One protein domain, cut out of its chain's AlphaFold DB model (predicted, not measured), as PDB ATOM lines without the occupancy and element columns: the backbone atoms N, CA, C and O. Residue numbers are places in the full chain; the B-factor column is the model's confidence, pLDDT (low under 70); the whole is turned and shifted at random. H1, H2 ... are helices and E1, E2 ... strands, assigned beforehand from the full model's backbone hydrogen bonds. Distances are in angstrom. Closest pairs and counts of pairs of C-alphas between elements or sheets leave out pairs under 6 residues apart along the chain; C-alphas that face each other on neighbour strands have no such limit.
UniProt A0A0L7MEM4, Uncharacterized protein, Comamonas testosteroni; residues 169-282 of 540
ATOM      1  N   TYR A 169     -19.270 -54.844 -23.249       78.69
ATOM      2  CA  TYR A 169     -20.026 -53.718 -23.795       78.69
ATOM      3  C   TYR A 169     -19.267 -52.395 -23.627       78.69
ATOM      4  O   TYR A 169     -18.428 -52.245 -22.730       78.69
ATOM      5  N   ASP A 170     -19.544 -51.439 -24.520       78.38
ATOM      6  CA  ASP A 170     -18.991 -50.084 -24.477       78.38
ATOM      7  C   ASP A 170     -19.926 -49.177 -23.663       78.38
ATOM      8  O   ASP A 170     -21.039 -48.852 -24.084       78.38
ATOM      9  N   LEU A 171     -19.479 -48.750 -22.477       71.12
ATOM     10  CA  LEU A 171     -20.280 -47.879 -21.609       71.12
ATOM     11  C   LEU A 171     -20.542 -46.516 -22.266       71.12
ATOM     12  O   LEU A 171     -21.615 -45.922 -22.110       71.12
ATOM     13  N   ALA A 172     -19.591 -46.061 -23.079       70.94
ATOM     14  CA  ALA A 172     -19.648 -44.793 -23.775       70.94
ATOM     15  C   ALA A 172     -20.582 -44.820 -24.996       70.94
ATOM     16  O   ALA A 172     -20.766 -43.786 -25.634       70.94
ATOM     17  N   GLU A 173     -21.145 -45.968 -25.379       75.06
ATOM     18  CA  GLU A 173     -22.141 -46.046 -26.458       75.06
ATOM     19  C   GLU A 173     -23.503 -45.484 -26.029       75.06
ATOM     20  O   GLU A 173     -24.232 -44.935 -26.846       75.06
ATOM     21  N   SER A 174     -23.814 -45.544 -24.731       72.69
ATOM     22  CA  SER A 174     -25.083 -45.035 -24.193       72.69
ATOM     23  C   SER A 174     -25.110 -43.548 -23.875       72.69
ATOM     24  O   SER A 174     -26.190 -42.975 -23.740       72.69
ATOM     25  N   LEU A 175     -23.941 -42.919 -23.736       81.69
ATOM     26  CA  LEU A 175     -23.882 -41.493 -23.459       81.69
ATOM     27  C   LEU A 175     -24.020 -40.682 -24.750       81.69
ATOM     28  O   LEU A 175     -23.418 -41.036 -25.772       81.69
ATOM     29  N   PRO A 176     -24.737 -39.548 -24.706       87.56
ATOM     30  CA  PRO A 176     -24.789 -38.636 -25.833       87.56
ATOM     31  C   PRO A 176     -23.389 -38.100 -26.158       87.56
ATOM     32  O   PRO A 176     -22.523 -37.935 -25.289       87.56
ATOM     33  N   SER A 177     -23.166 -37.807 -27.437       88.50
ATOM     34  CA  SER A 177     -21.958 -37.102 -27.872       88.50
ATOM     35  C   SER A 177     -21.945 -35.674 -27.325       88.50
ATOM     36  O   SER A 177     -23.002 -35.069 -27.137       88.50
ATOM     37  N   LEU A 178     -20.750 -35.123 -27.093       90.00
ATOM     38  CA  LEU A 178     -20.577 -33.730 -26.674       90.00
ATOM     39  C   LEU A 178     -21.254 -32.758 -27.662       90.00
ATOM     40  O   LEU A 178     -20.910 -32.766 -28.849       90.00
ATOM     41  N   PRO A 179     -22.153 -31.878 -27.189       91.31
ATOM     42  CA  PRO A 179     -22.742 -30.824 -28.001       91.31
ATOM     43  C   PRO A 179     -21.666 -29.876 -28.533       91.31
ATOM     44  O   PRO A 179     -20.736 -29.521 -27.807       91.31
ATOM     45  N   GLY A 180     -21.789 -29.461 -29.797       87.19
ATOM     46  CA  GLY A 180     -20.958 -28.395 -30.371       87.19
ATOM     47  C   GLY A 180     -19.447 -28.615 -30.246       87.19
ATOM     48  O   GLY A 180     -18.706 -27.668 -29.995       87.19
ATOM     49  N   ASN A 181     -18.982 -29.867 -30.350       85.12
ATOM     50  CA  ASN A 181     -17.578 -30.252 -30.149       85.12
ATOM     51  C   ASN A 181     -17.002 -29.863 -28.770       85.12
ATOM     52  O   ASN A 181     -15.797 -29.658 -28.636       85.12
ATOM     53  N   GLY A 182     -17.846 -29.764 -27.738       84.38
ATOM     54  CA  GLY A 182     -17.432 -29.434 -26.372       84.38
ATOM     55  C   GLY A 182     -17.349 -27.936 -26.070       84.38
ATOM     56  O   GLY A 182     -16.818 -27.554 -25.029       84.38
ATOM     57  N   SER A 183     -17.882 -27.082 -26.948       91.12
ATOM     58  CA  SER A 183     -18.105 -25.670 -26.638       91.12
ATOM     59  C   SER A 183     -19.004 -25.534 -25.406       91.12
ATOM     60  O   SER A 183     -20.119 -26.057 -25.372       91.12
ATOM     61  N   ILE A 184     -18.545 -24.784 -24.398       89.94
ATOM     62  CA  ILE A 184     -19.310 -24.560 -23.162       89.94
ATOM     63  C   ILE A 184     -20.681 -23.943 -23.465       89.94
ATOM     64  O   ILE A 184     -21.671 -24.326 -22.852       89.94
ATOM     65  N   GLY A 185     -20.767 -23.040 -24.448       90.25
ATOM     66  CA  GLY A 185     -22.038 -22.427 -24.832       90.25
ATOM     67  C   GLY A 185     -23.051 -23.436 -25.375       90.25
ATOM     68  O   GLY A 185     -24.230 -23.362 -25.031       90.25
ATOM     69  N   ASP A 186     -22.592 -24.413 -26.156       92.56
ATOM     70  CA  ASP A 186     -23.458 -25.466 -26.690       92.56
ATOM     71  C   ASP A 186     -23.869 -26.469 -25.607       92.56
ATOM     72  O   ASP A 186     -25.000 -26.945 -25.624       92.56
ATOM     73  N   ILE A 187     -23.002 -26.732 -24.623       92.50
ATOM     74  CA  ILE A 187     -23.328 -27.563 -23.454       92.50
ATOM     75  C   ILE A 187     -24.393 -26.889 -22.583       92.50
ATOM     76  O   ILE A 187     -25.394 -27.517 -22.246       92.50
ATOM     77  N   VAL A 188     -24.219 -25.603 -22.254       92.81
ATOM     78  CA  VAL A 188     -25.205 -24.823 -21.483       92.81
ATOM     79  C   VAL A 188     -26.550 -24.787 -22.213       92.81
ATOM     80  O   VAL A 188     -27.601 -24.949 -21.593       92.81
ATOM     81  N   LYS A 189     -26.527 -24.624 -23.541       91.69
ATOM     82  CA  LYS A 189     -27.731 -24.638 -24.374       91.69
ATOM     83  C   LYS A 189     -28.398 -26.014 -24.408       91.69
ATOM     84  O   LYS A 189     -29.615 -26.085 -24.281       91.69
ATOM     85  N   ALA A 190     -27.624 -27.089 -24.563       92.19
ATOM     86  CA  ALA A 190     -28.136 -28.459 -24.586       92.19
ATOM     87  C   ALA A 190     -28.801 -28.853 -23.260       92.19
ATOM     88  O   ALA A 190     -29.802 -29.560 -23.270       92.19
ATOM     89  N   LEU A 191     -28.286 -28.351 -22.133       92.81
ATOM     90  CA  LEU A 191     -28.874 -28.562 -20.808       92.81
ATOM     91  C   LEU A 191     -30.059 -27.638 -20.498       92.81
ATOM     92  O   LEU A 191     -30.675 -27.772 -19.446       92.81
ATOM     93  N   GLY A 192     -30.393 -26.699 -21.388       90.12
ATOM     94  CA  GLY A 192     -31.487 -25.752 -21.166       90.12
ATOM     95  C   GLY A 192     -31.225 -24.749 -20.035       90.12
ATOM     96  O   GLY A 192     -32.167 -24.119 -19.556       90.12
ATOM     97  N   GLY A 193     -29.965 -24.576 -19.618       89.00
ATOM     98  CA  GLY A 193     -29.557 -23.691 -18.528       89.00
ATOM     99  C   GLY A 193     -28.830 -24.410 -17.397       89.00
ATOM    100  O   GLY A 193     -27.937 -25.214 -17.654       89.00
ATOM    101  N   ALA A 194     -29.164 -24.071 -16.147       89.56
ATOM    102  CA  ALA A 194     -28.578 -24.726 -14.981       89.56
ATOM    103  C   ALA A 194     -29.023 -26.189 -14.895       89.56
ATOM    104  O   ALA A 194     -30.207 -26.489 -15.023       89.56
ATOM    105  N   GLY A 195     -28.078 -27.090 -14.652       92.88
ATOM    106  CA  GLY A 195     -28.340 -28.518 -14.626       92.88
ATOM    107  C   GLY A 195     -27.072 -29.357 -14.641       92.88
ATOM    108  O   GLY A 195     -25.953 -28.853 -14.530       92.88
ATOM    109  N   PHE A 196     -27.273 -30.660 -14.785       93.62
ATOM    110  CA  PHE A 196     -26.219 -31.659 -14.853       93.62
ATOM    111  C   PHE A 196     -26.310 -32.416 -16.177       93.62
ATOM    112  O   PHE A 196     -27.397 -32.819 -16.586       93.62
ATOM    113  N   GLY A 197     -25.171 -32.606 -16.839       91.81
ATOM    114  CA  GLY A 197     -25.080 -33.336 -18.099       91.81
ATOM    115  C   GLY A 197     -23.926 -34.316 -18.113       91.81
ATOM    116  O   GLY A 197     -22.825 -33.968 -17.692       91.81
ATOM    117  N   GLN A 198     -24.163 -35.508 -18.656       91.88
ATOM    118  CA  GLN A 198     -23.139 -36.531 -18.858       91.88
ATOM    119  C   GLN A 198     -22.959 -36.789 -20.344       91.88
ATOM    120  O   GLN A 198     -23.929 -37.038 -21.060       91.88
ATOM    121  N   TYR A 199     -21.715 -36.742 -20.806       89.88
ATOM    122  CA  TYR A 199     -21.385 -36.902 -22.215       89.88
ATOM    123  C   TYR A 199     -20.224 -37.862 -22.410       89.88
ATOM    124  O   TYR A 199     -19.349 -38.035 -21.554       89.88
ATOM    125  N   LYS A 200     -20.203 -38.461 -23.597       85.69
ATOM    126  CA  LYS A 200     -19.097 -39.286 -24.065       85.69
ATOM    127  C   LYS A 200     -17.812 -38.457 -24.137       85.69
ATOM    128  O   LYS A 200     -17.752 -37.462 -24.860       85.69
ATOM    129  N   SER A 201     -16.771 -38.890 -23.426       81.69
ATOM    130  CA  SER A 201     -15.420 -38.362 -23.625       81.69
ATOM    131  C   SER A 201     -14.831 -38.861 -24.943       81.69
ATOM    132  O   SER A 201     -15.095 -39.983 -25.380       81.69
ATOM    133  N   SER A 202     -13.974 -38.047 -25.560       73.75
ATOM    134  CA  SER A 202     -13.145 -38.476 -26.694       73.75
ATOM    135  C   SER A 202     -12.206 -39.628 -26.315       73.75
ATOM    136  O   SER A 202     -11.829 -40.437 -27.162       73.75
ATOM    137  N   THR A 203     -11.866 -39.743 -25.029       67.50
ATOM    138  CA  THR A 203     -11.187 -40.900 -24.450       67.50
ATOM    139  C   THR A 203     -12.227 -41.907 -23.955       67.50
ATOM    140  O   THR A 203     -12.968 -41.627 -23.018       67.50
ATOM    141  N   LYS A 204     -12.271 -43.105 -24.557       65.38
ATOM    142  CA  LYS A 204     -13.293 -44.155 -24.318       65.38
ATOM    143  C   LYS A 204     -13.443 -44.639 -22.863       65.38
ATOM    144  O   LYS A 204     -14.326 -45.430 -22.570       65.38
ATOM    145  N   ASN A 205     -12.608 -44.167 -21.943       69.06
ATOM    146  CA  ASN A 205     -12.497 -44.712 -20.592       69.06
ATOM    147  C   ASN A 205     -13.163 -43.844 -19.519       69.06
ATOM    148  O   ASN A 205     -13.189 -44.256 -18.354       69.06
ATOM    149  N   ARG A 206     -13.640 -42.648 -19.884       77.44
ATOM    150  CA  ARG A 206     -14.169 -41.658 -18.942       77.44
ATOM    151  C   ARG A 206     -15.468 -41.041 -19.438       77.44
ATOM    152  O   ARG A 206     -15.630 -40.818 -20.636       77.44
ATOM    153  N   GLN A 207     -16.353 -40.717 -18.509       85.56
ATOM    154  CA  GLN A 207     -17.462 -39.809 -18.769       85.56
ATOM    155  C   GLN A 207     -17.033 -38.379 -18.479       85.56
ATOM    156  O   GLN A 207     -16.238 -38.116 -17.576       85.56
ATOM    157  N   LEU A 208     -17.569 -37.462 -19.272       89.06
ATOM    158  CA  LEU A 208     -17.485 -36.038 -19.015       89.06
ATOM    159  C   LEU A 208     -18.763 -35.608 -18.331       89.06
ATOM    160  O   LEU A 208     -19.828 -35.663 -18.950       89.06
ATOM    161  N   ASN A 209     -18.653 -35.150 -17.092       91.19
ATOM    162  CA  ASN A 209     -19.787 -34.552 -16.414       91.19
ATOM    163  C   ASN A 209     -19.640 -33.039 -16.398       91.19
ATOM    164  O   ASN A 209     -18.572 -32.512 -16.081       91.19
ATOM    165  N   PHE A 210     -20.729 -32.349 -16.711       93.69
ATOM    166  CA  PHE A 210     -20.827 -30.903 -16.621       93.69
ATOM    167  C   PHE A 210     -21.877 -30.532 -15.590       93.69
ATOM    168  O   PHE A 210     -23.014 -30.997 -15.654       93.69
ATOM    169  N   TYR A 211     -21.490 -29.653 -14.676       94.75
ATOM    170  CA  TYR A 211     -22.388 -29.005 -13.734       94.75
ATOM    171  C   TYR A 211     -22.512 -27.554 -14.159       94.75
ATOM    172  O   TYR A 211     -21.532 -26.811 -14.138       94.75
ATOM    173  N   VAL A 212     -23.707 -27.166 -14.570       94.69
ATOM    174  CA  VAL A 212     -24.025 -25.819 -15.016       94.69
ATOM    175  C   VAL A 212     -24.844 -25.156 -13.921       94.69
ATOM    176  O   VAL A 212     -25.911 -25.647 -13.567       94.69
ATOM    177  N   ILE A 213     -24.356 -24.052 -13.362       94.06
ATOM    178  CA  ILE A 213     -25.043 -23.330 -12.286       94.06
ATOM    179  C   ILE A 213     -25.313 -21.908 -12.744       94.06
ATOM    180  O   ILE A 213     -24.403 -21.192 -13.164       94.06
ATOM    181  N   ASP A 214     -26.575 -21.506 -12.639       92.50
ATOM    182  CA  ASP A 214     -27.010 -20.138 -12.882       92.50
ATOM    183  C   ASP A 214     -26.585 -19.245 -11.708       92.50
ATOM    184  O   ASP A 214     -26.868 -19.527 -10.542       92.50
ATOM    185  N   LEU A 215     -25.884 -18.167 -12.036       91.00
ATOM    186  CA  LEU A 215     -25.400 -17.155 -11.103       91.00
ATOM    187  C   LEU A 215     -26.277 -15.893 -11.125       91.00
ATOM    188  O   LEU A 215     -26.050 -14.983 -10.329       91.00
ATOM    189  N   GLY A 216     -27.269 -15.824 -12.020       86.88
ATOM    190  CA  GLY A 216     -28.237 -14.736 -12.138       86.88
ATOM    191  C   GLY A 216     -28.104 -13.899 -13.416       86.88
ATOM    192  O   GLY A 216     -27.270 -14.134 -14.287       86.88
ATOM    193  N   THR A 217     -28.959 -12.883 -13.545       83.19
ATOM    194  CA  THR A 217     -29.093 -12.044 -14.757       83.19
ATOM    195  C   THR A 217     -28.348 -10.710 -14.682       83.19
ATOM    196  O   THR A 217     -28.168 -10.041 -15.697       83.19
ATOM    197  N   THR A 218     -27.891 -10.309 -13.497       78.88
ATOM    198  CA  THR A 218     -27.286  -8.995 -13.240       78.88
ATOM    199  C   THR A 218     -25.910  -9.127 -12.603       78.88
ATOM    200  O   THR A 218     -25.625 -10.114 -11.932       78.88
ATOM    201  N   GLY A 219     -25.064  -8.114 -12.774       79.62
ATOM    202  CA  GLY A 219     -23.732  -8.056 -12.172       79.62
ATOM    203  C   GLY A 219     -22.610  -8.034 -13.204       79.62
ATOM    204  O   GLY A 219     -22.827  -8.234 -14.401       79.62
ATOM    205  N   THR A 220     -21.405  -7.741 -12.724       85.31
ATOM    206  CA  THR A 220     -20.189  -7.725 -13.544       85.31
ATOM    207  C   THR A 220     -19.518  -9.095 -13.534       85.31
ATOM    208  O   THR A 220     -19.754  -9.900 -12.629       85.31
ATOM    209  N   THR A 221     -18.609  -9.336 -14.482       83.81
ATOM    210  CA  THR A 221     -17.757 -10.534 -14.483       83.81
ATOM    211  C   THR A 221     -17.047 -10.726 -13.145       83.81
ATOM    212  O   THR A 221     -16.999 -11.837 -12.637       83.81
ATOM    213  N   ALA A 222     -16.533  -9.649 -12.539       80.38
ATOM    214  CA  ALA A 222     -15.820  -9.726 -11.265       80.38
ATOM    215  C   ALA A 222     -16.737 -10.135 -10.101       80.38
ATOM    216  O   ALA A 222     -16.316 -10.877  -9.219       80.38
ATOM    217  N   THR A 223     -17.992  -9.678 -10.111       85.88
ATOM    218  CA  THR A 223     -18.981 -10.021  -9.080       85.88
ATOM    219  C   THR A 223     -19.434 -11.474  -9.203       85.88
ATOM    220  O   THR A 223     -19.489 -12.184  -8.204       85.88
ATOM    221  N   ASN A 224     -19.728 -11.930 -10.425       88.31
ATOM    222  CA  ASN A 224     -20.357 -13.234 -10.637       88.31
ATOM    223  C   ASN A 224     -19.332 -14.357 -10.832       88.31
ATOM    224  O   ASN A 224     -19.500 -15.437 -10.278       88.31
ATOM    225  N   CYS A 225     -18.236 -14.098 -11.540       89.19
ATOM    226  CA  CYS A 225     -17.171 -15.072 -11.791       89.19
ATOM    227  C   CYS A 225     -15.960 -14.907 -10.859       89.19
ATOM    228  O   CYS A 225     -14.909 -15.497 -11.106       89.19
ATOM    229  N   GLY A 226     -16.075 -14.094  -9.803       88.19
ATOM    230  CA  GLY A 226     -15.046 -13.980  -8.772       88.19
ATOM    231  C   GLY A 226     -14.862 -15.299  -8.016       88.19
ATOM    232  O   GLY A 226     -15.830 -16.029  -7.793       88.19
ATOM    233  N   SER A 227     -13.628 -15.596  -7.597       85.88
ATOM    234  CA  SER A 227     -13.281 -16.862  -6.931       85.88
ATOM    235  C   SER A 227     -14.148 -17.146  -5.706       85.88
ATOM    236  O   SER A 227     -14.644 -18.253  -5.572       85.88
ATOM    237  N   SER A 228     -14.430 -16.142  -4.871       86.69
ATOM    238  CA  SER A 228     -15.292 -16.304  -3.693       86.69
ATOM    239  C   SER A 228     -16.722 -16.732  -4.040       86.69
ATOM    240  O   SER A 228     -17.297 -17.569  -3.345       86.69
ATOM    241  N   ASN A 229     -17.299 -16.193  -5.120       87.25
ATOM    242  CA  ASN A 229     -18.641 -16.573  -5.557       87.25
ATOM    243  C   ASN A 229     -18.639 -17.978  -6.169       87.25
ATOM    244  O   ASN A 229     -19.482 -18.800  -5.809       87.25
ATOM    245  N   LEU A 230     -17.659 -18.282  -7.029       89.88
ATOM    246  CA  LEU A 230     -17.503 -19.611  -7.624       89.88
ATOM    247  C   LEU A 230     -17.271 -20.689  -6.560       89.88
ATOM    248  O   LEU A 230     -17.933 -21.721  -6.596       89.88
ATOM    249  N   ASP A 231     -16.407 -20.436  -5.579       87.62
ATOM    250  CA  ASP A 231     -16.121 -21.377  -4.494       87.62
ATOM    251  C   ASP A 231     -17.366 -21.653  -3.641       87.62
ATOM    252  O   ASP A 231     -17.604 -22.798  -3.262       87.62
ATOM    253  N   SER A 232     -18.211 -20.640  -3.404       88.75
ATOM    254  CA  SER A 232     -19.468 -20.800  -2.654       88.75
ATOM    255  C   SER A 232     -20.544 -21.610  -3.387       88.75
ATOM    256  O   SER A 232     -21.488 -22.094  -2.764       88.75
ATOM    257  N   LYS A 233     -20.427 -21.737  -4.715       88.31
ATOM    258  CA  LYS A 233     -21.377 -22.451  -5.584       88.31
ATOM    259  C   LYS A 233     -20.810 -23.750  -6.145       88.31
ATOM    260  O   LYS A 233     -21.501 -24.445  -6.878       88.31
ATOM    261  N   ARG A 234     -19.564 -24.076  -5.819       90.69
ATOM    262  CA  ARG A 234     -18.850 -25.225  -6.358       90.69
ATOM    263  C   ARG A 234     -19.541 -26.535  -5.956       90.69
ATOM    264  O   ARG A 234     -19.754 -26.744  -4.762       90.69
ATOM    265  N   PRO A 235     -19.845 -27.432  -6.912       88.25
ATOM    266  CA  PRO A 235     -20.323 -28.769  -6.584       88.25
ATOM    267  C   PRO A 235     -19.299 -29.531  -5.735       88.25
ATOM    268  O   PRO A 235     -18.085 -29.373  -5.907       88.25
ATOM    269  N   GLU A 236     -19.786 -30.363  -4.818       85.44
ATOM    270  CA  GLU A 236     -18.932 -31.181  -3.959       85.44
ATOM    271  C   GLU A 236     -18.039 -32.113  -4.795       85.44
ATOM    272  O   GLU A 236     -18.449 -32.632  -5.832       85.44
ATOM    273  N   GLY A 237     -16.784 -32.287  -4.376       81.06
ATOM    274  CA  GLY A 237     -15.813 -33.123  -5.088       81.06
ATOM    275  C   GLY A 237     -15.198 -32.492  -6.344       81.06
ATOM    276  O   GLY A 237     -14.287 -33.080  -6.923       81.06
ATOM    277  N   VAL A 238     -15.615 -31.284  -6.744       85.62
ATOM    278  CA  VAL A 238     -15.030 -30.575  -7.892       85.62
ATOM    279  C   VAL A 238     -14.090 -29.479  -7.418       85.62
ATOM    280  O   VAL A 238     -14.408 -28.737  -6.497       85.62
ATOM    281  N   THR A 239     -12.909 -29.359  -8.028       77.12
ATOM    282  CA  THR A 239     -11.866 -28.438  -7.543       77.12
ATOM    283  C   THR A 239     -11.828 -27.112  -8.294       77.12
ATOM    284  O   THR A 239     -11.558 -26.085  -7.673       77.12
ATOM    285  N   THR A 240     -12.123 -27.101  -9.598       76.31
ATOM    286  CA  THR A 240     -12.005 -25.909 -10.455       76.31
ATOM    287  C   THR A 240     -13.190 -25.769 -11.406       76.31
ATOM    288  O   THR A 240     -13.687 -26.755 -11.950       76.31
ATOM    289  N   ALA A 241     -13.668 -24.535 -11.589       75.88
ATOM    290  CA  ALA A 241     -14.639 -24.225 -12.634       75.88
ATOM    291  C   ALA A 241     -13.937 -24.280 -13.995       75.88
ATOM    292  O   ALA A 241     -12.864 -23.703 -14.168       75.88
ATOM    293  N   ALA A 242     -14.551 -24.955 -14.963       79.50
ATOM    294  CA  ALA A 242     -14.057 -25.011 -16.334       79.50
ATOM    295  C   ALA A 242     -14.297 -23.684 -17.069       79.50
ATOM    296  O   ALA A 242     -13.519 -23.295 -17.937       79.50
ATOM    297  N   SER A 243     -15.380 -22.981 -16.728       90.25
ATOM    298  CA  SER A 243     -15.727 -21.695 -17.325       90.25
ATOM    299  C   SER A 243     -16.688 -20.907 -16.439       90.25
ATOM    300  O   SER A 243     -17.456 -21.481 -15.669       90.25
ATOM    301  N   CYS A 244     -16.682 -19.585 -16.584       92.25
ATOM    302  CA  CYS A 244     -17.751 -18.717 -16.112       92.25
ATOM    303  C   CYS A 244     -17.947 -17.568 -17.105       92.25
ATOM    304  O   CYS A 244     -16.972 -16.985 -17.581       92.25
ATOM    305  N   GLY A 245     -19.195 -17.257 -17.451       93.19
ATOM    306  CA  GLY A 245     -19.505 -16.271 -18.487       93.19
ATOM    307  C   GLY A 245     -20.998 -15.997 -18.631       93.19
ATOM    308  O   GLY A 245     -21.812 -16.603 -17.934       93.19
ATOM    309  N   GLN A 246     -21.360 -15.087 -19.538       93.75
ATOM    310  CA  GLN A 246     -22.755 -14.880 -19.924       93.75
ATOM    311  C   GLN A 246     -23.139 -15.781 -21.093       93.75
ATOM    312  O   GLN A 246     -22.478 -15.776 -22.130       93.75
ATOM    313  N   TYR A 247     -24.248 -16.495 -20.943       91.75
ATOM    314  CA  TYR A 247     -24.806 -17.371 -21.965       91.75
ATOM    315  C   TYR A 247     -26.289 -17.061 -22.160       91.75
ATOM    316  O   TYR A 247     -26.990 -16.690 -21.218       91.75
ATOM    317  N   SER A 248     -26.773 -17.193 -23.397       88.94
ATOM    318  CA  SER A 248     -28.200 -17.059 -23.689       88.94
ATOM    319  C   SER A 248     -28.909 -18.368 -23.354       88.94
ATOM    320  O   SER A 248     -28.720 -19.373 -24.037       88.94
ATOM    321  N   ILE A 249     -29.722 -18.351 -22.300       86.62
ATOM    322  CA  ILE A 249     -30.579 -19.463 -21.888       86.62
ATOM    323  C   ILE A 249     -32.019 -19.042 -22.166       86.62
ATOM    324  O   ILE A 249     -32.499 -18.061 -21.598       86.62
ATOM    325  N   ASN A 250     -32.703 -19.756 -23.065       86.62
ATOM    326  CA  ASN A 250     -34.080 -19.453 -23.480       86.62
ATOM    327  C   ASN A 250     -34.280 -17.975 -23.882       86.62
ATOM    328  O   ASN A 250     -35.253 -17.332 -23.499       86.62
ATOM    329  N   GLY A 251     -33.311 -17.409 -24.609       86.50
ATOM    330  CA  GLY A 251     -33.345 -16.019 -25.075       86.50
ATOM    331  C   GLY A 251     -32.949 -14.968 -24.030       86.50
ATOM    332  O   GLY A 251     -32.832 -13.797 -24.376       86.50
ATOM    333  N   THR A 252     -32.678 -15.358 -22.781       90.50
ATOM    334  CA  THR A 252     -32.232 -14.445 -21.717       90.50
ATOM    335  C   THR A 252     -30.742 -14.628 -21.445       90.50
ATOM    336  O   THR A 252     -30.286 -15.747 -21.225       90.50
ATOM    337  N   LEU A 253     -29.974 -13.535 -21.426       91.50
ATOM    338  CA  LEU A 253     -28.571 -13.574 -21.001       91.50
ATOM    339  C   LEU A 253     -28.489 -13.809 -19.491       91.50
ATOM    340  O   LEU A 253     -29.017 -13.021 -18.705       91.50
ATOM    341  N   ARG A 254     -27.809 -14.884 -19.093       91.94
ATOM    342  CA  ARG A 254     -27.543 -15.218 -17.692       91.94
ATOM    343  C   ARG A 254     -26.067 -15.479 -17.477       91.94
ATOM    344  O   ARG A 254     -25.395 -16.003 -18.362       91.94
ATOM    345  N   TRP A 255     -25.577 -15.118 -16.302       93.38
ATOM    346  CA  TRP A 255     -24.266 -15.527 -15.831       93.38
ATOM    347  C   TRP A 255     -24.330 -16.978 -15.394       93.38
ATOM    348  O   TRP A 255     -25.190 -17.360 -14.612       93.38
ATOM    349  N   VAL A 256     -23.409 -17.780 -15.899       94.19
ATOM    350  CA  VAL A 256     -23.377 -19.211 -15.645       94.19
ATOM    351  C   VAL A 256     -21.950 -19.602 -15.337       94.19
ATOM    352  O   VAL A 256     -21.025 -19.181 -16.038       94.19
ATOM    353  N   ALA A 257     -21.779 -20.424 -14.311       94.50
ATOM    354  CA  ALA A 257     -20.542 -21.145 -14.083       94.50
ATOM    355  C   ALA A 257     -20.716 -22.604 -14.482       94.50
ATOM    356  O   ALA A 257     -21.752 -23.220 -14.231       94.50
ATOM    357  N   VAL A 258     -19.686 -23.136 -15.126       94.00
ATOM    358  CA  VAL A 258     -19.645 -24.512 -15.593       94.00
ATOM    359  C   VAL A 258     -18.453 -25.191 -14.954       94.00
ATOM    360  O   VAL A 258     -17.312 -24.767 -15.138       94.00
ATOM    361  N   TRP A 259     -18.718 -26.259 -14.216       94.56
ATOM    362  CA  TRP A 259     -17.703 -27.169 -13.717       94.56
ATOM    363  C   TRP A 259     -17.689 -28.419 -14.570       94.56
ATOM    364  O   TRP A 259     -18.732 -28.878 -15.031       94.56
ATOM    365  N   GLN A 260     -16.498 -28.966 -14.755       91.50
ATOM    366  CA  GLN A 260     -16.283 -30.172 -15.528       91.50
ATOM    367  C   GLN A 260     -15.545 -31.177 -14.656       91.50
ATOM    368  O   GLN A 260     -14.509 -30.850 -14.076       91.50
ATOM    369  N   THR A 261     -16.056 -32.401 -14.593       90.00
ATOM    370  CA  THR A 261     -15.335 -33.532 -14.009       90.00
ATOM    371  C   THR A 261     -15.146 -34.633 -15.033       90.00
ATOM    372  O   THR A 261     -15.858 -34.729 -16.036       90.00
ATOM    373  N   PHE A 262     -14.139 -35.454 -14.766       86.44
ATOM    374  CA  PHE A 262     -13.879 -36.669 -15.506       86.44
ATOM    375  C   PHE A 262     -14.001 -37.825 -14.536       86.44
ATOM    376  O   PHE A 262     -13.106 -38.016 -13.711       86.44
ATOM    377  N   ASP A 263     -15.061 -38.602 -14.682       83.19
ATOM    378  CA  ASP A 263     -15.214 -39.800 -13.875       83.19
ATOM    379  C   ASP A 263     -14.859 -41.017 -14.712       83.19
ATOM    380  O   ASP A 263     -15.175 -41.122 -15.902       83.19
ATOM    381  N   ASP A 264     -14.177 -41.956 -14.074       77.25
ATOM    382  CA  ASP A 264     -14.043 -43.288 -14.621       77.25
ATOM    383  C   ASP A 264     -15.417 -43.958 -14.600       77.25
ATOM    384  O   ASP A 264     -16.068 -44.007 -13.561       77.25
ATOM    385  N   PHE A 265     -15.843 -44.498 -15.741       72.19
ATOM    386  CA  PHE A 265     -17.055 -45.307 -15.804       72.19
ATOM    387  C   PHE A 265     -16.951 -46.492 -14.832       72.19
ATOM    388  O   PHE A 265     -16.048 -47.322 -15.017       72.19
ATOM    389  N   PRO A 266     -17.828 -46.603 -13.817       72.94
ATOM    390  CA  PRO A 266     -17.959 -47.847 -13.083       72.94
ATOM    391  C   PRO A 266     -18.634 -48.870 -14.002       72.94
ATOM    392  O   PRO A 266     -19.647 -48.572 -14.633       72.94
ATOM    393  N   CYS A 267     -18.062 -50.068 -14.105       75.56
ATOM    394  CA  CYS A 267     -18.764 -51.168 -14.756       75.56
ATOM    395  C   CYS A 267     -19.920 -51.631 -13.874       75.56
ATOM    396  O   CYS A 267     -19.825 -51.603 -12.645       75.56
ATOM    397  N   ASP A 268     -20.999 -52.078 -14.508       74.31
ATOM    398  CA  ASP A 268     -22.091 -52.720 -13.786       74.31
ATOM    399  C   ASP A 268     -21.610 -53.956 -13.001       74.31
ATOM    400  O   ASP A 268     -20.631 -54.600 -13.398       74.31
ATOM    401  N   PRO A 269     -22.311 -54.338 -11.916       69.62
ATOM    402  CA  PRO A 269     -22.027 -55.571 -11.188       69.62
ATOM    403  C   PRO A 269     -21.909 -56.782 -12.127       69.62
ATOM    404  O   PRO A 269     -22.710 -56.949 -13.045       69.62
ATOM    405  N   GLY A 270     -20.899 -57.626 -11.902       69.19
ATOM    406  CA  GLY A 270     -20.594 -58.769 -12.773       69.19
ATOM    407  C   GLY A 270     -19.718 -58.436 -13.987       69.19
ATOM    408  O   GLY A 270     -19.397 -59.336 -14.763       69.19
ATOM    409  N   TYR A 271     -19.292 -57.178 -14.147       76.88
ATOM    410  CA  TYR A 271     -18.344 -56.745 -15.174       76.88
ATOM    411  C   TYR A 271     -17.131 -56.046 -14.549       76.88
ATOM    412  O   TYR A 271     -17.243 -55.291 -13.585       76.88
ATOM    413  N   LYS A 272     -15.954 -56.270 -15.132       84.38
ATOM    414  CA  LYS A 272     -14.695 -55.613 -14.770       84.38
ATOM    415  C   LYS A 272     -14.286 -54.620 -15.854       84.38
ATOM    416  O   LYS A 272     -14.456 -54.867 -17.050       84.38
ATOM    417  N   LYS A 273     -13.709 -53.495 -15.433       77.50
ATOM    418  CA  LYS A 273     -13.217 -52.463 -16.350       77.50
ATOM    419  C   LYS A 273     -11.936 -52.932 -17.030       77.50
ATOM    420  O   LYS A 273     -10.967 -53.280 -16.359       77.50
ATOM    421  N   LEU A 274     -11.915 -52.886 -18.357       73.62
ATOM    422  CA  LEU A 274     -10.704 -53.059 -19.148       73.62
ATOM    423  C   LEU A 274     -10.010 -51.715 -19.403       73.62
ATOM    424  O   LEU A 274     -10.616 -50.642 -19.393       73.62
ATOM    425  N   VAL A 275      -8.708 -51.784 -19.689       67.69
ATOM    426  CA  VAL A 275      -7.832 -50.620 -19.944       67.69
ATOM    427  C   VAL A 275      -8.287 -49.790 -21.158       67.69
ATOM    428  O   VAL A 275      -7.905 -48.632 -21.296       67.69
ATOM    429  N   ASN A 276      -9.135 -50.339 -22.026       69.25
ATOM    430  CA  ASN A 276      -9.684 -49.685 -23.218       69.25
ATOM    431  C   ASN A 276     -11.101 -49.104 -23.029       69.25
ATOM    432  O   ASN A 276     -11.726 -48.733 -24.023       69.25
ATOM    433  N   GLY A 277     -11.606 -49.050 -21.790       66.94
ATOM    434  CA  GLY A 277     -12.905 -48.440 -21.485       66.94
ATOM    435  C   GLY A 277     -14.099 -49.347 -21.764       66.94
ATOM    436  O   GLY A 277     -15.238 -48.928 -21.579       66.94
ATOM    437  N   LEU A 278     -13.842 -50.594 -22.160       77.50
ATOM    438  CA  LEU A 278     -14.860 -51.630 -22.220       77.50
ATOM    439  C   LEU A 278     -15.081 -52.230 -20.836       77.50
ATOM    440  O   LEU A 278     -14.142 -52.399 -20.052       77.50
ATOM    441  N   CYS A 279     -16.323 -52.605 -20.572       81.19
ATOM    442  CA  CYS A 279     -16.659 -53.468 -19.455       81.19
ATOM    443  C   CYS A 279     -16.724 -54.898 -19.972       81.19
ATOM    444  O   CYS A 279     -17.534 -55.208 -20.843       81.19
ATOM    445  N   GLU A 280     -15.843 -55.759 -19.472       85.25
ATOM    446  CA  GLU A 280     -15.804 -57.182 -19.809       85.25
ATOM    447  C   GLU A 280     -16.456 -57.980 -18.693       85.25
ATOM    448  O   GLU A 280     -16.266 -57.672 -17.516       85.25
ATOM    449  N   ARG A 281     -17.234 -59.000 -19.051       78.69
ATOM    450  CA  ARG A 281     -17.888 -59.857 -18.072       78.69
ATOM    451  C   ARG A 281     -16.831 -60.491 -17.176       78.69
ATOM    452  O   ARG A 281     -15.871 -61.101 -17.650       78.69
ATOM    453  N   ASP A 282     -17.010 -60.363 -15.872       78.50
ATOM    454  CA  ASP A 282     -16.162 -61.050 -14.919       78.50
ATOM    455  C   ASP A 282     -16.542 -62.534 -14.916       78.50
ATOM    456  O   ASP A 282     -17.566 -62.940 -14.371       78.50
TER     457      ASP A 282
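This is residues 169 to 282 of the 540 residues of an uncharacterized protein of Comamonas testosteroni (UniProt A0A0L7MEM4). A strongly twisted sheet of four strands curls round one short helix, H2, while another, H4, crosses its opposite face; beyond one end of this body sits a small separate hairpin, E5 and E6. The first residues run along the body from that hairpin toward H1. The printed part has 114 residues, with H1 H2 E1 E2 H3 H4 E3 E4 E5 E6 in chain order, class mixed; the large sheet has the order E1 E2 E4 E3, and both sheets are antiparallel. The whole is elongated, spanning 53 by 28 by 19 A, and only just loose, close to compact, with a radius of gyration of the C-alphas of 16.2 A.

Start at residues 169 to 170, which pair antiparallel with residues 278 to 279 of E6, residues 278 to 281. Next, H1, residues 179 to 182, touches H2, residues 184 to 190, with the closest C-alphas, those of Gly 180 and Asp 186, 5.3 A apart. H1 is not on the large sheet, whereas H2 is on it. E1, residues 195 to 200, forms an antiparallel hairpin with E2, residues 206 to 216; look for N 197 and O 210, 2.9 A apart. H3, residues 221 to 224, only grazes the sheet. H4, residues 227 to 233, is on the face opposite H2, at a height over the sheet of 9.6 A. E3, residues 241 to 249, forms a hairpin with E4, residues 252 to 264; N 245 and O 256 are 3.0 A apart. H4 runs across the strands, at 76 degrees to E4 on the local plane. E4 is also the antiparallel neighbour of E2, with N 211 and O 259 at 2.9 A. E2, H3, H4 and E3 make a split strand-helix-strand unit, its two strands running the same way with E4 between them, and its crossover is right-handed. E5, residues 271 to 273, is apart from E4 and forms a hairpin with E6, where N 272 and O 280 are 2.8 A apart. In H2 and H4 every O i to N i+4 pair is within hydrogen-bond range; H1 and H3 are too short for one.

Find C-alpha 179 at (-22.742, -30.824, -28.001), where H1 begins; H2 then runs 9.8 A. E1 spans 17.0 A and E2 31.1 A, and after H3 comes H4, 9.9 A. E3, 19.0 A, bends by 74 degrees at residue 246. E4, the longest strand, begins at C-alpha 252, (-32.232, -14.445, -21.717), runs 34.8 A and bends by 64 degrees at residue 255. After E5, E6 ends at C-alpha 281, (-17.888, -59.857, -18.072).

The C-alphas farthest apart, those of Gly 219 and Asp 282, are 53.6 A apart. The printed part has no cut, and no link is long. Mean pLDDT of the printed part is 84.8; look for values under 70 at residues 203 to 205, 269 to 270 and 275 to 277.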